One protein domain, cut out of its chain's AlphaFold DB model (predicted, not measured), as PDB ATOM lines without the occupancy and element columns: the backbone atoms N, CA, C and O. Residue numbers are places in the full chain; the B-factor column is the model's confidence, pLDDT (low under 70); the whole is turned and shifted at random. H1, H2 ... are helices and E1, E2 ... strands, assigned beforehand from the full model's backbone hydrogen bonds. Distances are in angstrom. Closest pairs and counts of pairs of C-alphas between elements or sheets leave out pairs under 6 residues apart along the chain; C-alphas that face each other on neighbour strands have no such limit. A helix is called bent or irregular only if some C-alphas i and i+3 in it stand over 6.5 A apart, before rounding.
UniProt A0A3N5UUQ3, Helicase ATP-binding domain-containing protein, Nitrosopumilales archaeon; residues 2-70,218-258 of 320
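Overview. This is residues 2 to 70 and 218 to 258 of the 320 residues of the protein "Helicase ATP-binding domain-containing protein" of Nitrosopumilales archaeon (UniProt A0A3N5UUQ3). Two small lobes of helices stand at the two ends of the model with the short strand E2 between them: one lobe holds the crossed helices H1, H2 and H3, and the other holds H4 and H5 with the short strand E1 leading into H4. A tail of residues 2 to 6 runs off from the first lobe, and the long link of residues 40 to 54 loops from H2 round to H3. The printed part has 110 residues, with five named helices and two named strands in the order H1, H2, H3, E1, H4, E2, H5; the two strands do not pair with each other, and the class is mostly helix. The whole is only just compact, close to loose, with a radius of gyration of the C-alphas of 15.5 A and spans of 46 by 41 by 23 A.

Along the chain. Find C-alpha 25 at (270.759, 338.538, 318.379); from there H2, the longest helix, runs through residues 25 to 39 for 21.3 A. Before it look for H1, residues 11 to 17, 9.9 A long, and after it for H3, residues 55 to 66, 16.8 A long. Beyond the cut, E1 is residues 218 to 220 and H4 is residues 221 to 227. E2, residues 239 to 242, begins at C-alpha 239 (271.084, 330.212, 295.833). H5, residues 245 to 256, spans 17.5 A and ends at C-alpha 256 (250.139, 328.811, 284.613); it is irregular, with C-alphas 246 and 249 7.4 A apart.

Arrangement. Start at H2, which touches H1 at a steep tilt of 66 degrees, opposite ways; their closest C-alphas, of Val 11 and Asn 32, are 6.0 A apart. H1 touches H3, with residues 60 to 65 of H3 alone, about perpendicular at 77 degrees; the closest C-alphas are those of Asn 17 and Ala 61, 4.8 A. H2 and H3 are close but not clearly touching, with the closest C-alphas, of Ile 31 and Val 58, 7.0 A apart. Next look at E2: the closest C-alphas of H3 and E2 are those of Ala 63 and Leu 239, 6.3 A. Residues 69 to 70 pair with residues 239 to 240 of E2, parallel. H5 touches H4 with residues 251 to 255 alone, at a steep tilt of 50 degrees, the same way; the closest C-alphas are those of Ser 222 and Phe 255, 6.4 A. E1 and H4 meet only through their link, and E1 is apart from E2 and H5. In H1, H2, H3 and H4 every O i to N i+4 pair is within hydrogen-bond range; in H5, 6 of 8 are.

Size, cuts and confidence. The two C-alphas farthest apart are those of Ala 12 and Leu 258, 47.2 A. Residues 71 to 217 are not printed, and C-alphas 70 and 218 are 5.9 A apart across this cut. The links H2 to H3 and H4 to E2 are long. The mean pLDDT of the printed part is 89.2, and residues 2 to 7 are under 70.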
ATOM      1  N   SER A   2     282.360 312.968 290.281       30.12
ATOM      2  CA  SER A   2     283.052 313.922 291.167       30.12
ATOM      3  C   SER A   2     282.291 315.163 291.674       30.12
ATOM      4  O   SER A   2     282.354 316.229 291.068       30.12
ATOM      5  N   ASN A   3     281.705 315.037 292.875       34.50
ATOM      6  CA  ASN A   3     281.497 316.144 293.821       34.50
ATOM      7  C   ASN A   3     282.875 316.715 294.210       34.50
ATOM      8  O   ASN A   3     283.487 316.272 295.181       34.50
ATOM      9  N   GLN A   4     283.403 317.654 293.428       34.81
ATOM     10  CA  GLN A   4     284.559 318.448 293.833       34.81
ATOM     11  C   GLN A   4     284.075 319.632 294.680       34.81
ATOM     12  O   GLN A   4     283.464 320.560 294.166       34.81
ATOM     13  N   GLY A   5     284.328 319.541 295.990       39.41
ATOM     14  CA  GLY A   5     284.538 320.662 296.912       39.41
ATOM     15  C   GLY A   5     283.473 321.759 296.973       39.41
ATOM     16  O   GLY A   5     283.739 322.876 296.542       39.41
ATOM     17  N   LYS A   6     282.333 321.515 297.633       51.97
ATOM     18  CA  LYS A   6     281.656 322.623 298.325       51.97
ATOM     19  C   LYS A   6     282.429 322.880 299.614       51.97
ATOM     20  O   LYS A   6     282.385 322.058 300.524       51.97
ATOM     21  N   SER A   7     283.190 323.974 299.659       58.59
ATOM     22  CA  SER A   7     283.740 324.497 300.911       58.59
ATOM     23  C   SER A   7     282.599 324.608 301.920       58.59
ATOM     24  O   SER A   7     281.571 325.212 301.604       58.59
ATOM     25  N   SER A   8     282.754 323.997 303.094       77.00
ATOM     26  CA  SER A   8     281.792 324.110 304.192       77.00
ATOM     27  C   SER A   8     281.493 325.582 304.458       77.00
ATOM     28  O   SER A   8     282.426 326.377 304.597       77.00
ATOM     29  N   LEU A   9     280.213 325.946 304.515       86.75
ATOM     30  CA  LEU A   9     279.807 327.310 304.824       86.75
ATOM     31  C   LEU A   9     280.233 327.612 306.265       86.75
ATOM     32  O   LEU A   9     280.003 326.787 307.152       86.75
ATOM     33  N   THR A  10     280.845 328.768 306.524       92.69
ATOM     34  CA  THR A  10     281.170 329.162 307.899       92.69
ATOM     35  C   THR A  10     280.255 330.280 308.375       92.69
ATOM     36  O   THR A  10     279.907 331.203 307.631       92.69
ATOM     37  N   VAL A  11     279.897 330.229 309.658       92.69
ATOM     38  CA  VAL A  11     279.155 331.304 310.328       92.69
ATOM     39  C   VAL A  11     279.912 332.630 310.215       92.69
ATOM     40  O   VAL A  11     279.303 333.677 310.001       92.69
ATOM     41  N   ALA A  12     281.246 332.595 310.300       92.88
ATOM     42  CA  ALA A  12     282.091 333.775 310.163       92.88
ATOM     43  C   ALA A  12     281.927 334.453 308.791       92.88
ATOM     44  O   ALA A  12     281.824 335.681 308.734       92.88
ATOM     45  N   ASP A  13     281.823 333.679 307.706       93.56
ATOM     46  CA  ASP A  13     281.614 334.218 306.357       93.56
ATOM     47  C   ASP A  13     280.228 334.854 306.206       93.56
ATOM     48  O   ASP A  13     280.119 335.980 305.714       93.56
ATOM     49  N   LEU A  14     279.176 334.195 306.709       93.25
ATOM     50  CA  LEU A  14     277.821 334.762 306.734       93.25
ATOM     51  C   LEU A  14     277.779 336.078 307.520       93.25
ATOM     52  O   LEU A  14     277.202 337.071 307.077       93.25
ATOM     53  N   ILE A  15     278.426 336.107 308.687       92.62
ATOM     54  CA  ILE A  15     278.518 337.289 309.545       92.62
ATOM     55  C   ILE A  15     279.264 338.421 308.835       92.62
ATOM     56  O   ILE A  15     278.798 339.562 308.904       92.62
ATOM     57  N   LYS A  16     280.381 338.120 308.163       92.94
ATOM     58  CA  LYS A  16     281.189 339.078 307.392       92.94
ATOM     59  C   LYS A  16     280.413 339.665 306.213       92.94
ATOM     60  O   LYS A  16     280.556 340.846 305.906       92.94
ATOM     61  N   ASN A  17     279.585 338.849 305.569       93.38
ATOM     62  CA  ASN A  17     278.795 339.238 304.407       93.38
ATOM     63  C   ASN A  17     277.449 339.887 304.751       93.38
ATOM     64  O   ASN A  17     276.737 340.333 303.847       93.38
ATOM     65  N   PHE A  18     277.105 339.989 306.035       93.94
ATOM     66  CA  PHE A  18     275.902 340.693 306.456       93.94
ATOM     67  C   PHE A  18     275.951 342.169 306.017       93.94
ATOM     68  O   PHE A  18     276.984 342.826 306.171       93.94
ATOM     69  N   PRO A  19     274.868 342.721 305.442       91.69
ATOM     70  CA  PRO A  19     274.943 344.012 304.758       91.69
ATOM     71  C   PRO A  19     274.981 345.233 305.689       91.69
ATOM     72  O   PRO A  19     275.284 346.327 305.219       91.69
ATOM     73  N   PHE A  20     274.698 345.069 306.984       90.62
ATOM     74  CA  PHE A  20     274.679 346.161 307.963       90.62
ATOM     75  C   PHE A  20     275.724 345.981 309.068       90.62
ATOM     76  O   PHE A  20     276.115 344.863 309.394       90.62
ATOM     77  N   VAL A  21     276.131 347.098 309.678       85.75
ATOM     78  CA  VAL A  21     277.113 347.123 310.778       85.75
ATOM     79  C   VAL A  21     276.581 346.401 312.020       85.75
ATOM     80  O   VAL A  21     277.305 345.638 312.652       85.75
ATOM     81  N   TYR A  22     275.303 346.612 312.344       86.12
ATOM     82  CA  TYR A  22     274.660 346.042 313.526       86.12
ATOM     83  C   TYR A  22     273.701 344.911 313.148       86.12
ATOM     84  O   TYR A  22     272.899 345.041 312.220       86.12
ATOM     85  N   LYS A  23     273.771 343.818 313.911       88.25
ATOM     86  CA  LYS A  23     272.896 342.644 313.819       88.25
ATOM     87  C   LYS A  23     272.143 342.457 315.121       88.25
ATOM     88  O   LYS A  23     272.702 342.660 316.194       88.25
ATOM     89  N   ARG A  24     270.889 342.034 315.020       91.06
ATOM     90  CA  ARG A  24     270.097 341.618 316.183       91.06
ATOM     91  C   ARG A  24     270.510 340.209 316.596       91.06
ATOM     92  O   ARG A  24     270.833 339.394 315.734       91.06
ATOM     93  N   GLU A  25     270.432 339.886 317.883       89.81
ATOM     94  CA  GLU A  25     270.759 338.538 318.379       89.81
ATOM     95  C   GLU A  25     269.921 337.451 317.697       89.81
ATOM     96  O   GLU A  25     270.454 336.430 317.269       89.81
ATOM     97  N   SER A  26     268.634 337.726 317.467       91.81
ATOM     98  CA  SER A  26     267.736 336.828 316.738       91.81
ATOM     99  C   SER A  26     268.197 336.548 315.301       91.81
ATOM    100  O   SER A  26     267.974 335.459 314.782       91.81
ATOM    101  N   GLN A  27     268.856 337.509 314.643       94.56
ATOM    102  CA  GLN A  27     269.422 337.316 313.305       94.56
ATOM    103  C   GLN A  27     270.691 336.460 313.356       94.56
ATOM    104  O   GLN A  27     270.891 335.651 312.458       94.56
ATOM    105  N   ASN A  28     271.519 336.600 314.399       92.56
ATOM    106  CA  ASN A  28     272.697 335.748 314.591       92.56
ATOM    107  C   ASN A  28     272.290 334.286 314.805       92.56
ATOM    108  O   ASN A  28     272.862 333.404 314.175       92.56
ATOM    109  N   TYR A  29     271.268 334.047 315.633       93.56
ATOM    110  CA  TYR A  29     270.724 332.707 315.844       93.56
ATOM    111  C   TYR A  29     270.261 332.073 314.522       93.56
ATOM    112  O   TYR A  29     270.726 331.000 314.155       93.56
ATOM    113  N   VAL A  30     269.445 332.788 313.737       95.94
ATOM    114  CA  VAL A  30     268.971 332.296 312.431       95.94
ATOM    115  C   VAL A  30     270.116 332.062 311.439       95.94
ATOM    116  O   VAL A  30     270.086 331.099 310.681       95.94
ATOM    117  N   ILE A  31     271.139 332.921 311.427       95.50
ATOM    118  CA  ILE A  31     272.327 332.740 310.579       95.50
ATOM    119  C   ILE A  31     273.069 331.445 310.935       95.50
ATOM    120  O   ILE A  31     273.502 330.734 310.027       95.50
ATOM    121  N   ASN A  32     273.190 331.127 312.227       95.12
ATOM    122  CA  ASN A  32     273.815 329.887 312.686       95.12
ATOM    123  C   ASN A  32     273.009 328.663 312.240       95.12
ATOM    124  O   ASN A  32     273.574 327.779 311.604       95.12
ATOM    125  N   GLU A  33     271.693 328.667 312.460       96.31
ATOM    126  CA  GLU A  33     270.787 327.586 312.036       96.31
ATOM    127  C   GLU A  33     270.851 327.351 310.519       96.31
ATOM    128  O   GLU A  33     270.956 326.217 310.052       96.31
ATOM    129  N   ILE A  34     270.862 328.426 309.720       96.38
ATOM    130  CA  ILE A  34     271.016 328.330 308.261       96.38
ATOM    131  C   ILE A  34     272.368 327.703 307.893       96.38
ATOM    132  O   ILE A  34     272.438 326.862 306.992       96.38
ATOM    133  N   CYS A  35     273.444 328.104 308.572       95.69
ATOM    134  CA  CYS A  35     274.780 327.569 308.337       95.69
ATOM    135  C   CYS A  35     274.850 326.067 308.645       95.69
ATOM    136  O   CYS A  35     275.363 325.291 307.838       95.69
ATOM    137  N   GLU A  36     274.321 325.659 309.797       95.75
ATOM    138  CA  GLU A  36     274.274 324.265 310.236       95.75
ATOM    139  C   GLU A  36     273.410 323.414 309.306       95.75
ATOM    140  O   GLU A  36     273.828 322.323 308.909       95.75
ATOM    141  N   ALA A  37     272.256 323.928 308.874       96.00
ATOM    142  CA  ALA A  37     271.385 323.247 307.926       96.00
ATOM    143  C   ALA A  37     272.094 322.994 306.584       96.00
ATOM    144  O   ALA A  37     272.116 321.862 306.091       96.00
ATOM    145  N   PHE A  38     272.741 324.008 306.001       94.56
ATOM    146  CA  PHE A  38     273.484 323.812 304.753       94.56
ATOM    147  C   PHE A  38     274.656 322.837 304.916       94.56
ATOM    148  O   PHE A  38     274.847 321.971 304.060       94.56
ATOM    149  N   ASN A  39     275.405 322.923 306.019       94.00
ATOM    150  CA  ASN A  39     276.513 322.007 306.303       94.00
ATOM    151  C   ASN A  39     276.042 320.566 306.559       94.00
ATOM    152  O   ASN A  39     276.763 319.621 306.242       94.00
ATOM    153  N   SER A  40     274.815 320.390 307.050       95.12
ATOM    154  CA  SER A  40     274.162 319.084 307.219       95.12
ATOM    155  C   SER A  40     273.576 318.523 305.914       95.12
ATOM    156  O   SER A  40     273.007 317.434 305.905       95.12
ATOM    157  N   GLY A  41     273.712 319.244 304.795       94.38
ATOM    158  CA  GLY A  41     273.296 318.792 303.467       94.38
ATOM    159  C   GLY A  41     271.852 319.132 303.087       94.38
ATOM    160  O   GLY A  41     271.389 318.684 302.031       94.38
ATOM    161  N   TYR A  42     271.138 319.932 303.887       96.06
ATOM    162  CA  TYR A  42     269.809 320.408 303.508       96.06
ATOM    163  C   TYR A  42     269.895 321.302 302.264       96.06
ATOM    164  O   TYR A  42     270.698 322.231 302.181       96.06
ATOM    165  N   LYS A  43     269.039 321.017 301.278       94.62
ATOM    166  CA  LYS A  43     268.955 321.778 300.017       94.62
ATOM    167  C   LYS A  43     267.930 322.908 300.064       94.62
ATOM    168  O   LYS A  43     268.034 323.860 299.296       94.62
ATOM    169  N   HIS A  44     266.927 322.777 300.927       96.12
ATOM    170  CA  HIS A  44     265.808 323.701 301.050       96.12
ATOM    171  C   HIS A  44     265.667 324.101 302.512       96.12
ATOM    172  O   HIS A  44     265.685 323.240 303.387       96.12
ATOM    173  N   ILE A  45     265.528 325.400 302.753       95.88
ATOM    174  CA  ILE A  45     265.348 325.973 304.083       95.88
ATOM    175  C   ILE A  45     264.091 326.832 304.031       95.88
ATOM    176  O   ILE A  45     263.990 327.729 303.191       95.88
ATOM    177  N   LEU A  46     263.143 326.550 304.920       95.81
ATOM    178  CA  LEU A  46     261.959 327.375 305.121       95.81
ATOM    179  C   LEU A  46     262.179 328.222 306.373       95.81
ATOM    180  O   LEU A  46     262.249 327.690 307.477       95.81
ATOM    181  N   LEU A  47     262.317 329.533 306.188       94.44
ATOM    182  CA  LEU A  47     262.484 330.479 307.285       94.44
ATOM    183  C   LEU A  47     261.170 331.212 307.541       94.44
ATOM    184  O   LEU A  47     260.762 332.063 306.749       94.44
ATOM    185  N   GLU A  48     260.559 330.938 308.686       93.75
ATOM    186  CA  GLU A  48     259.447 331.725 309.202       93.75
ATOM    187  C   GLU A  48     259.973 332.770 310.191       93.75
ATOM    188  O   GLU A  48     260.632 332.450 311.178       93.75
ATOM    189  N   ALA A  49     259.715 334.048 309.910       91.00
ATOM    190  CA  ALA A  49     260.089 335.139 310.801       91.00
ATOM    191  C   ALA A  49     259.117 336.320 310.659       91.00
ATOM    192  O   ALA A  49     258.680 336.623 309.536       91.00
ATOM    193  N   PRO A  50     258.821 337.045 311.756       89.56
ATOM    194  CA  PRO A  50     257.851 338.134 311.745       89.56
ATOM    195  C   PRO A  50     258.269 339.282 310.814       89.56
ATOM    196  O   PRO A  50     259.431 339.436 310.407       89.56
ATOM    197  N   THR A  51     257.310 340.127 310.446       85.50
ATOM    198  CA  THR A  51     257.599 341.396 309.764       85.50
ATOM    199  C   THR A  51     258.504 342.271 310.636       85.50
ATOM    200  O   THR A  51     258.401 342.261 311.858       85.50
ATOM    201  N   GLY A  52     259.432 343.011 310.025       83.06
ATOM    202  CA  GLY A  52     260.397 343.840 310.765       83.06
ATOM    203  C   GLY A  52     261.607 343.089 311.344       83.06
ATOM    204  O   GLY A  52     262.603 343.734 311.684       83.06
ATOM    205  N   PHE A  53     261.604 341.746 311.348       89.88
ATOM    206  CA  PHE A  53     262.761 340.916 311.732       89.88
ATOM    207  C   PHE A  53     264.035 341.271 310.947       89.88
ATOM    208  O   PHE A  53     265.144 341.203 311.476       89.88
ATOM    209  N   GLY A  54     263.874 341.713 309.696       89.62
ATOM    210  CA  GLY A  54     264.978 341.928 308.766       89.62
ATOM    211  C   GLY A  54     265.361 340.632 308.058       89.62
ATOM    212  O   GLY A  54     266.521 340.232 308.094       89.62
ATOM    213  N   LYS A  55     264.383 339.993 307.401       92.38
ATOM    214  CA  LYS A  55     264.596 338.796 306.570       92.38
ATOM    215  C   LYS A  55     265.524 339.090 305.387       92.38
ATOM    216  O   LYS A  55     266.448 338.327 305.122       92.38
ATOM    217  N   SER A  56     265.343 340.240 304.735       92.94
ATOM    218  CA  SER A  56     266.117 340.625 303.551       92.94
ATOM    219  C   SER A  56     267.632 340.713 303.809       92.94
ATOM    220  O   SER A  56     268.383 340.105 303.052       92.94
ATOM    221  N   PRO A  57     268.122 341.352 304.891       94.44
ATOM    222  CA  PRO A  57     269.542 341.307 305.260       94.44
ATOM    223  C   PRO A  57     270.116 339.903 305.473       94.44
ATOM    224  O   PRO A  57     271.245 339.648 305.057       94.44
ATOM    225  N   VAL A  58     269.352 338.992 306.087       95.44
ATOM    226  CA  VAL A  58     269.767 337.591 306.269       95.44
ATOM    227  C   VAL A  58     269.891 336.902 304.910       95.44
ATOM    228  O   VAL A  58     270.928 336.316 304.617       95.44
ATOM    229  N   ALA A  59     268.891 337.055 304.035       95.19
ATOM    230  CA  ALA A  59     268.942 336.537 302.668       95.19
ATOM    231  C   ALA A  59     270.157 337.059 301.883       95.19
ATOM    232  O   ALA A  59     270.803 336.300 301.164       95.19
ATOM    233  N   ILE A  60     270.495 338.341 302.045       95.50
ATOM    234  CA  ILE A  60     271.668 338.956 301.417       95.50
ATOM    235  C   ILE A  60     272.978 338.375 301.960       95.50
ATOM    236  O   ILE A  60     273.879 338.087 301.174       95.50
ATOM    237  N   ALA A  61     273.086 338.164 303.271       95.25
ATOM    238  CA  ALA A  61     274.271 337.570 303.886       95.25
ATOM    239  C   ALA A  61     274.557 336.165 303.331       95.25
ATOM    240  O   ALA A  61     275.688 335.856 302.950       95.25
ATOM    241  N   VAL A  62     273.511 335.341 303.221       95.75
ATOM    242  CA  VAL A  62     273.591 334.001 302.624       95.75
ATOM    243  C   VAL A  62     273.934 334.094 301.138       95.75
ATOM    244  O   VAL A  62     274.877 333.444 300.694       95.75
ATOM    245  N   ALA A  63     273.240 334.948 300.380       95.25
ATOM    246  CA  ALA A  63     273.489 335.154 298.955       95.25
ATOM    247  C   ALA A  63     274.956 335.485 298.662       95.25
ATOM    248  O   ALA A  63     275.587 334.796 297.867       95.25
ATOM    249  N   MET A  64     275.502 336.497 299.338       93.62
ATOM    250  CA  MET A  64     276.890 336.930 299.166       93.62
ATOM    251  C   MET A  64     277.892 335.840 299.558       93.62
ATOM    252  O   MET A  64     278.942 335.716 298.938       93.62
ATOM    253  N   THR A  65     277.562 335.021 300.560       94.75
ATOM    254  CA  THR A  65     278.420 333.910 301.001       94.75
ATOM    255  C   THR A  65     278.421 332.754 300.003       94.75
ATOM    256  O   THR A  65     279.450 332.120 299.803       94.75
ATOM    257  N   MET A  66     277.297 332.508 299.329       93.06
ATOM    258  CA  MET A  66     277.185 331.478 298.290       93.06
ATOM    259  C   MET A  66     277.702 331.939 296.915       93.06
ATOM    260  O   MET A  66     277.773 331.142 295.984       93.06
ATOM    261  N   GLY A  67     278.058 333.218 296.760       93.38
ATOM    262  CA  GLY A  67     278.737 333.768 295.581       93.38
ATOM    263  C   GLY A  67     277.854 334.043 294.358       93.38
ATOM    264  O   GLY A  67     278.214 334.866 293.522       93.38
ATOM    265  N   SER A  68     276.685 333.409 294.232       95.75
ATOM    266  CA  SER A  68     275.683 333.786 293.226       95.75
ATOM    267  C   SER A  68     274.265 333.487 293.699       95.75
ATOM    268  O   SER A  68     274.011 332.463 294.336       95.75
ATOM    269  N   SER A  69     273.319 334.374 293.390       97.12
ATOM    270  CA  SER A  69     271.933 334.176 293.814       97.12
ATOM    271  C   SER A  69     270.892 334.817 292.911       97.12
ATOM    272  O   SER A  69     271.135 335.842 292.271       97.12
ATOM    273  N   TYR A  70     269.703 334.224 292.912       97.00
ATOM    274  CA  TYR A  70     268.469 334.879 292.502       97.00
ATOM    275  C   TYR A  70     267.619 335.182 293.728       97.00
ATOM    276  O   TYR A  70     267.437 334.322 294.586       97.00
ATOM    277  N   ILE A 218     267.686 340.362 291.388       96.38
ATOM    278  CA  ILE A 218     266.338 340.315 291.934       96.38
ATOM    279  C   ILE A 218     265.297 340.432 290.827       96.38
ATOM    280  O   ILE A 218     265.352 341.332 289.988       96.38
ATOM    281  N   PHE A 219     264.336 339.515 290.846       95.19
ATOM    282  CA  PHE A 219     263.241 339.400 289.890       95.19
ATOM    283  C   PHE A 219     261.898 339.475 290.611       95.19
ATOM    284  O   PHE A 219     261.809 339.311 291.829       95.19
ATOM    285  N   ASN A 220     260.824 339.730 289.854       92.44
ATOM    286  CA  ASN A 220     259.484 339.420 290.356       92.44
ATOM    287  C   ASN A 220     259.162 337.981 289.976       92.44
ATOM    288  O   ASN A 220     259.740 337.462 289.016       92.44
ATOM    289  N   TYR A 221     258.230 337.358 290.695       92.94
ATOM    290  CA  TYR A 221     257.822 335.988 290.392       92.94
ATOM    291  C   TYR A 221     257.396 335.818 288.930       92.94
ATOM    292  O   TYR A 221     257.886 334.909 288.267       92.94
ATOM    293  N   SER A 222     256.579 336.724 288.382       88.88
ATOM    294  CA  SER A 222     256.092 336.609 286.998       88.88
ATOM    295  C   SER A 222     257.227 336.554 285.961       88.88
ATOM    296  O   SER A 222     257.230 335.684 285.095       88.88
ATOM    297  N   ASN A 223     258.220 337.443 286.063       89.69
ATOM    298  CA  ASN A 223     259.392 337.452 285.186       89.69
ATOM    299  C   ASN A 223     260.274 336.229 285.430       89.69
ATOM    300  O   ASN A 223     260.721 335.607 284.472       89.69
ATOM    301  N   PHE A 224     260.555 335.902 286.694       93.12
ATOM    302  CA  PHE A 224     261.421 334.776 287.035       93.12
ATOM    303  C   PHE A 224     260.868 333.469 286.455       93.12
ATOM    304  O   PHE A 224     261.577 332.749 285.754       93.12
ATOM    305  N   LEU A 225     259.573 333.214 286.661       92.12
ATOM    306  CA  LEU A 225     258.876 332.048 286.124       92.12
ATOM    307  C   LEU A 225     258.845 332.046 284.588       92.12
ATOM    308  O   LEU A 225     259.007 330.987 283.983       92.12
ATOM    309  N   ALA A 226     258.703 333.214 283.947       89.50
ATOM    310  CA  ALA A 226     258.744 333.334 282.488       89.50
ATOM    311  C   ALA A 226     260.109 332.956 281.888       89.50
ATOM    312  O   ALA A 226     260.159 332.385 280.797       89.50
ATOM    313  N   PHE A 227     261.213 333.245 282.585       88.75
ATOM    314  CA  PHE A 227     262.564 332.922 282.113       88.75
ATOM    315  C   PHE A 227     263.039 331.520 282.497       88.75
ATOM    316  O   PHE A 227     263.926 330.991 281.827       88.75
ATOM    317  N   LEU A 228     262.433 330.899 283.512       88.19
ATOM    318  CA  LEU A 228     262.835 329.594 284.042       88.19
ATOM    319  C   LEU A 228     262.979 328.481 282.976       88.19
ATOM    320  O   LEU A 228     263.944 327.721 283.059       88.19
ATOM    321  N   PRO A 229     262.106 328.366 281.948       85.88
ATOM    322  CA  PRO A 229     262.263 327.347 280.904       85.88
ATOM    323  C   PRO A 229     263.467 327.574 279.975       85.88
ATOM    324  O   PRO A 229     263.897 326.648 279.288       85.88
ATOM    325  N   ASN A 230     264.004 328.796 279.904       83.81
ATOM    326  CA  ASN A 230     265.051 329.167 278.955       83.81
ATOM    327  C   ASN A 230     266.448 329.077 279.584       83.81
ATOM    328  O   ASN A 230     267.107 330.087 279.837       83.81
ATOM    329  N   SER A 231     266.929 327.850 279.777       75.38
ATOM    330  CA  SER A 231     268.230 327.557 280.406       75.38
ATOM    331  C   SER A 231     269.454 328.085 279.642       75.38
ATOM    332  O   SER A 231     270.542 328.187 280.210       75.38
ATOM    333  N   LYS A 232     269.296 328.448 278.359       79.00
ATOM    334  CA  LYS A 232     270.365 329.064 277.554       79.00
ATOM    335  C   LYS A 232     270.682 330.490 277.996       79.00
ATOM    336  O   LYS A 232     271.809 330.932 277.817       79.00
ATOM    337  N   ILE A 233     269.683 331.204 278.512       77.75
ATOM    338  CA  ILE A 233     269.796 332.606 278.933       77.75
ATOM    339  C   ILE A 233     269.758 332.708 280.463       77.75
ATOM    340  O   ILE A 233     270.439 333.543 281.053       77.75
ATOM    341  N   PHE A 234     268.961 331.853 281.104       86.00
ATOM    342  CA  PHE A 234     268.759 331.822 282.544       86.00
ATOM    343  C   PHE A 234     269.592 330.697 283.168       86.00
ATOM    344  O   PHE A 234     269.148 329.555 283.283       86.00
ATOM    345  N   HIS A 235     270.842 331.008 283.506       87.25
ATOM    346  CA  HIS A 235     271.774 330.032 284.068       87.25
ATOM    347  C   HIS A 235     271.489 329.755 285.553       87.25
ATOM    348  O   HIS A 235     271.112 330.675 286.279       87.25
ATOM    349  N   PRO A 236     271.691 328.517 286.038       91.44
ATOM    350  CA  PRO A 236     271.534 328.206 287.454       91.44
ATOM    351  C   PRO A 236     272.531 329.000 288.311       91.44
ATOM    352  O   PRO A 236     273.654 329.276 287.887       91.44
ATOM    353  N   ARG A 237     272.108 329.349 289.529       94.25
ATOM    354  CA  ARG A 237     272.921 330.008 290.561       94.25
ATOM    355  C   ARG A 237     272.923 329.172 291.830       94.25
ATOM    356  O   ARG A 237     272.052 328.323 292.005       94.25
ATOM    357  N   GLU A 238     273.881 329.434 292.713       95.44
ATOM    358  CA  GLU A 238     274.064 328.651 293.943       95.44
ATOM    359  C   GLU A 238     272.898 328.795 294.932       95.44
ATOM    360  O   GLU A 238     272.606 327.849 295.662       95.44
ATOM    361  N   LEU A 239     272.213 329.946 294.939       97.00
ATOM    362  CA  LEU A 239     271.084 330.212 295.833       97.00
ATOM    363  C   LEU A 239     269.868 330.788 295.098       97.00
ATOM    364  O   LEU A 239     269.981 331.726 294.308       97.00
ATOM    365  N   LEU A 240     268.681 330.293 295.447       97.06
ATOM    366  CA  LEU A 240     267.401 330.926 295.137       97.06
ATOM    367  C   LEU A 240     266.719 331.332 296.445       97.06
ATOM    368  O   LEU A 240     266.430 330.482 297.282       97.06
ATOM    369  N   VAL A 241     266.439 332.622 296.598       96.88
ATOM    370  CA  VAL A 241     265.642 333.156 297.702       96.88
ATOM    371  C   VAL A 241     264.252 333.497 297.187       96.88
ATOM    372  O   VAL A 241     264.107 334.303 296.267       96.88
ATOM    373  N   LEU A 242     263.238 332.900 297.803       96.06
ATOM    374  CA  LEU A 242     261.827 333.177 297.548       96.06
ATOM    375  C   LEU A 242     261.302 334.042 298.693       96.06
ATOM    376  O   LEU A 242     260.947 333.532 299.756       96.06
ATOM    377  N   ASP A 243     261.326 335.358 298.499       93.88
ATOM    378  CA  ASP A 243     260.830 336.303 299.493       93.88
ATOM    379  C   ASP A 243     259.300 336.356 299.459       93.88
ATOM    380  O   ASP A 243     258.673 336.144 298.414       93.88
ATOM    381  N   GLU A 244     258.701 336.613 300.621       91.31
ATOM    382  CA  GLU A 244     257.258 336.472 300.847       91.31
ATOM    383  C   GLU A 244     256.713 335.124 300.340       91.31
ATOM    384  O   GLU A 244     255.709 335.054 299.631       91.31
ATOM    385  N   GLY A 245     257.402 334.034 300.706       90.69
ATOM    386  CA  GLY A 245     257.128 332.678 300.218       90.69
ATOM    387  C   GLY A 245     255.692 332.183 300.431       90.69
ATOM    388  O   GLY A 245     255.247 331.300 299.704       90.69
ATOM    389  N   HIS A 246     254.929 332.795 301.343       92.31
ATOM    390  CA  HIS A 246     253.496 332.527 301.507       92.31
ATOM    391  C   HIS A 246     252.663 332.844 300.246       92.31
ATOM    392  O   HIS A 246     251.566 332.320 300.088       92.31
ATOM    393  N   LEU A 247     253.174 333.671 299.323       92.75
ATOM    394  CA  LEU A 247     252.520 334.011 298.049       92.75
ATOM    395  C   LEU A 247     252.915 333.085 296.892       92.75
ATOM    396  O   LEU A 247     252.372 333.218 295.795       92.75
ATOM    397  N   LEU A 248     253.864 332.170 297.106       92.12
ATOM    398  CA  LEU A 248     254.473 331.372 296.043       92.12
ATOM    399  C   LEU A 248     253.435 330.588 295.232       92.12
ATOM    400  O   LEU A 248     253.453 330.638 294.003       92.12
ATOM    401  N   GLU A 249     252.515 329.903 295.910       92.75
ATOM    402  CA  GLU A 249     251.448 329.133 295.264       92.75
ATOM    403  C   GLU A 249     250.586 330.025 294.364       92.75
ATOM    404  O   GLU A 249     250.394 329.731 293.184       92.75
ATOM    405  N   THR A 250     250.142 331.166 294.892       92.75
ATOM    406  CA  THR A 250     249.331 332.134 294.147       92.75
ATOM    407  C   THR A 250     250.062 332.632 292.898       92.75
ATOM    408  O   THR A 250     249.454 332.753 291.835       92.75
ATOM    409  N   GLU A 251     251.363 332.909 292.987       92.44
ATOM    410  CA  GLU A 251     252.154 333.365 291.841       92.44
ATOM    411  C   GLU A 251     252.356 332.268 290.784       92.44
ATOM    412  O   GLU A 251     252.296 332.554 289.585       92.44
ATOM    413  N   ILE A 252     252.510 331.006 291.195       92.00
ATOM    414  CA  ILE A 252     252.582 329.861 290.274       92.00
ATOM    415  C   ILE A 252     251.242 329.657 289.557       92.00
ATOM    416  O   ILE A 252     251.220 329.517 288.330       92.00
ATOM    417  N   VAL A 253     250.129 329.689 290.298       91.81
ATOM    418  CA  VAL A 253     248.777 329.555 289.737       91.81
ATOM    419  C   VAL A 253     248.487 330.694 288.764       91.81
ATOM    420  O   VAL A 253     248.022 330.434 287.662       91.81
ATOM    421  N   LYS A 254     248.835 331.946 289.091       90.19
ATOM    422  CA  LYS A 254     248.705 333.078 288.154       90.19
ATOM    423  C   LYS A 254     249.536 332.896 286.884       90.19
ATOM    424  O   LYS A 254     249.097 333.302 285.814       90.19
ATOM    425  N   PHE A 255     250.737 332.329 286.995       89.75
ATOM    426  CA  PHE A 255     251.639 332.153 285.857       89.75
ATOM    427  C   PHE A 255     251.194 331.038 284.899       89.75
ATOM    428  O   PHE A 255     251.382 331.157 283.689       89.75
ATOM    429  N   ARG A 256     250.629 329.943 285.422       88.00
ATOM    430  CA  ARG A 256     250.139 328.811 284.613       88.00
ATOM    431  C   ARG A 256     248.657 328.900 284.265       88.00
ATOM    432  O   ARG A 256     248.230 328.271 283.301       88.00
ATOM    433  N   GLY A 257     247.894 329.653 285.043       87.88
ATOM    434  CA  GLY A 257     246.457 329.783 284.909       87.88
ATOM    435  C   GLY A 257     246.054 330.563 283.665       87.88
ATOM    436  O   GLY A 257     246.707 331.518 283.246       87.88
ATOM    437  N   LEU A 258     244.920 330.169 283.097       85.56
ATOM    438  CA  LEU A 258     244.237 330.894 282.037       85.56
ATOM    439  C   LEU A 258     242.987 331.554 282.626       85.56
ATOM    440  O   LEU A 258     242.247 330.933 283.380       85.56
TER     441      LEU A 258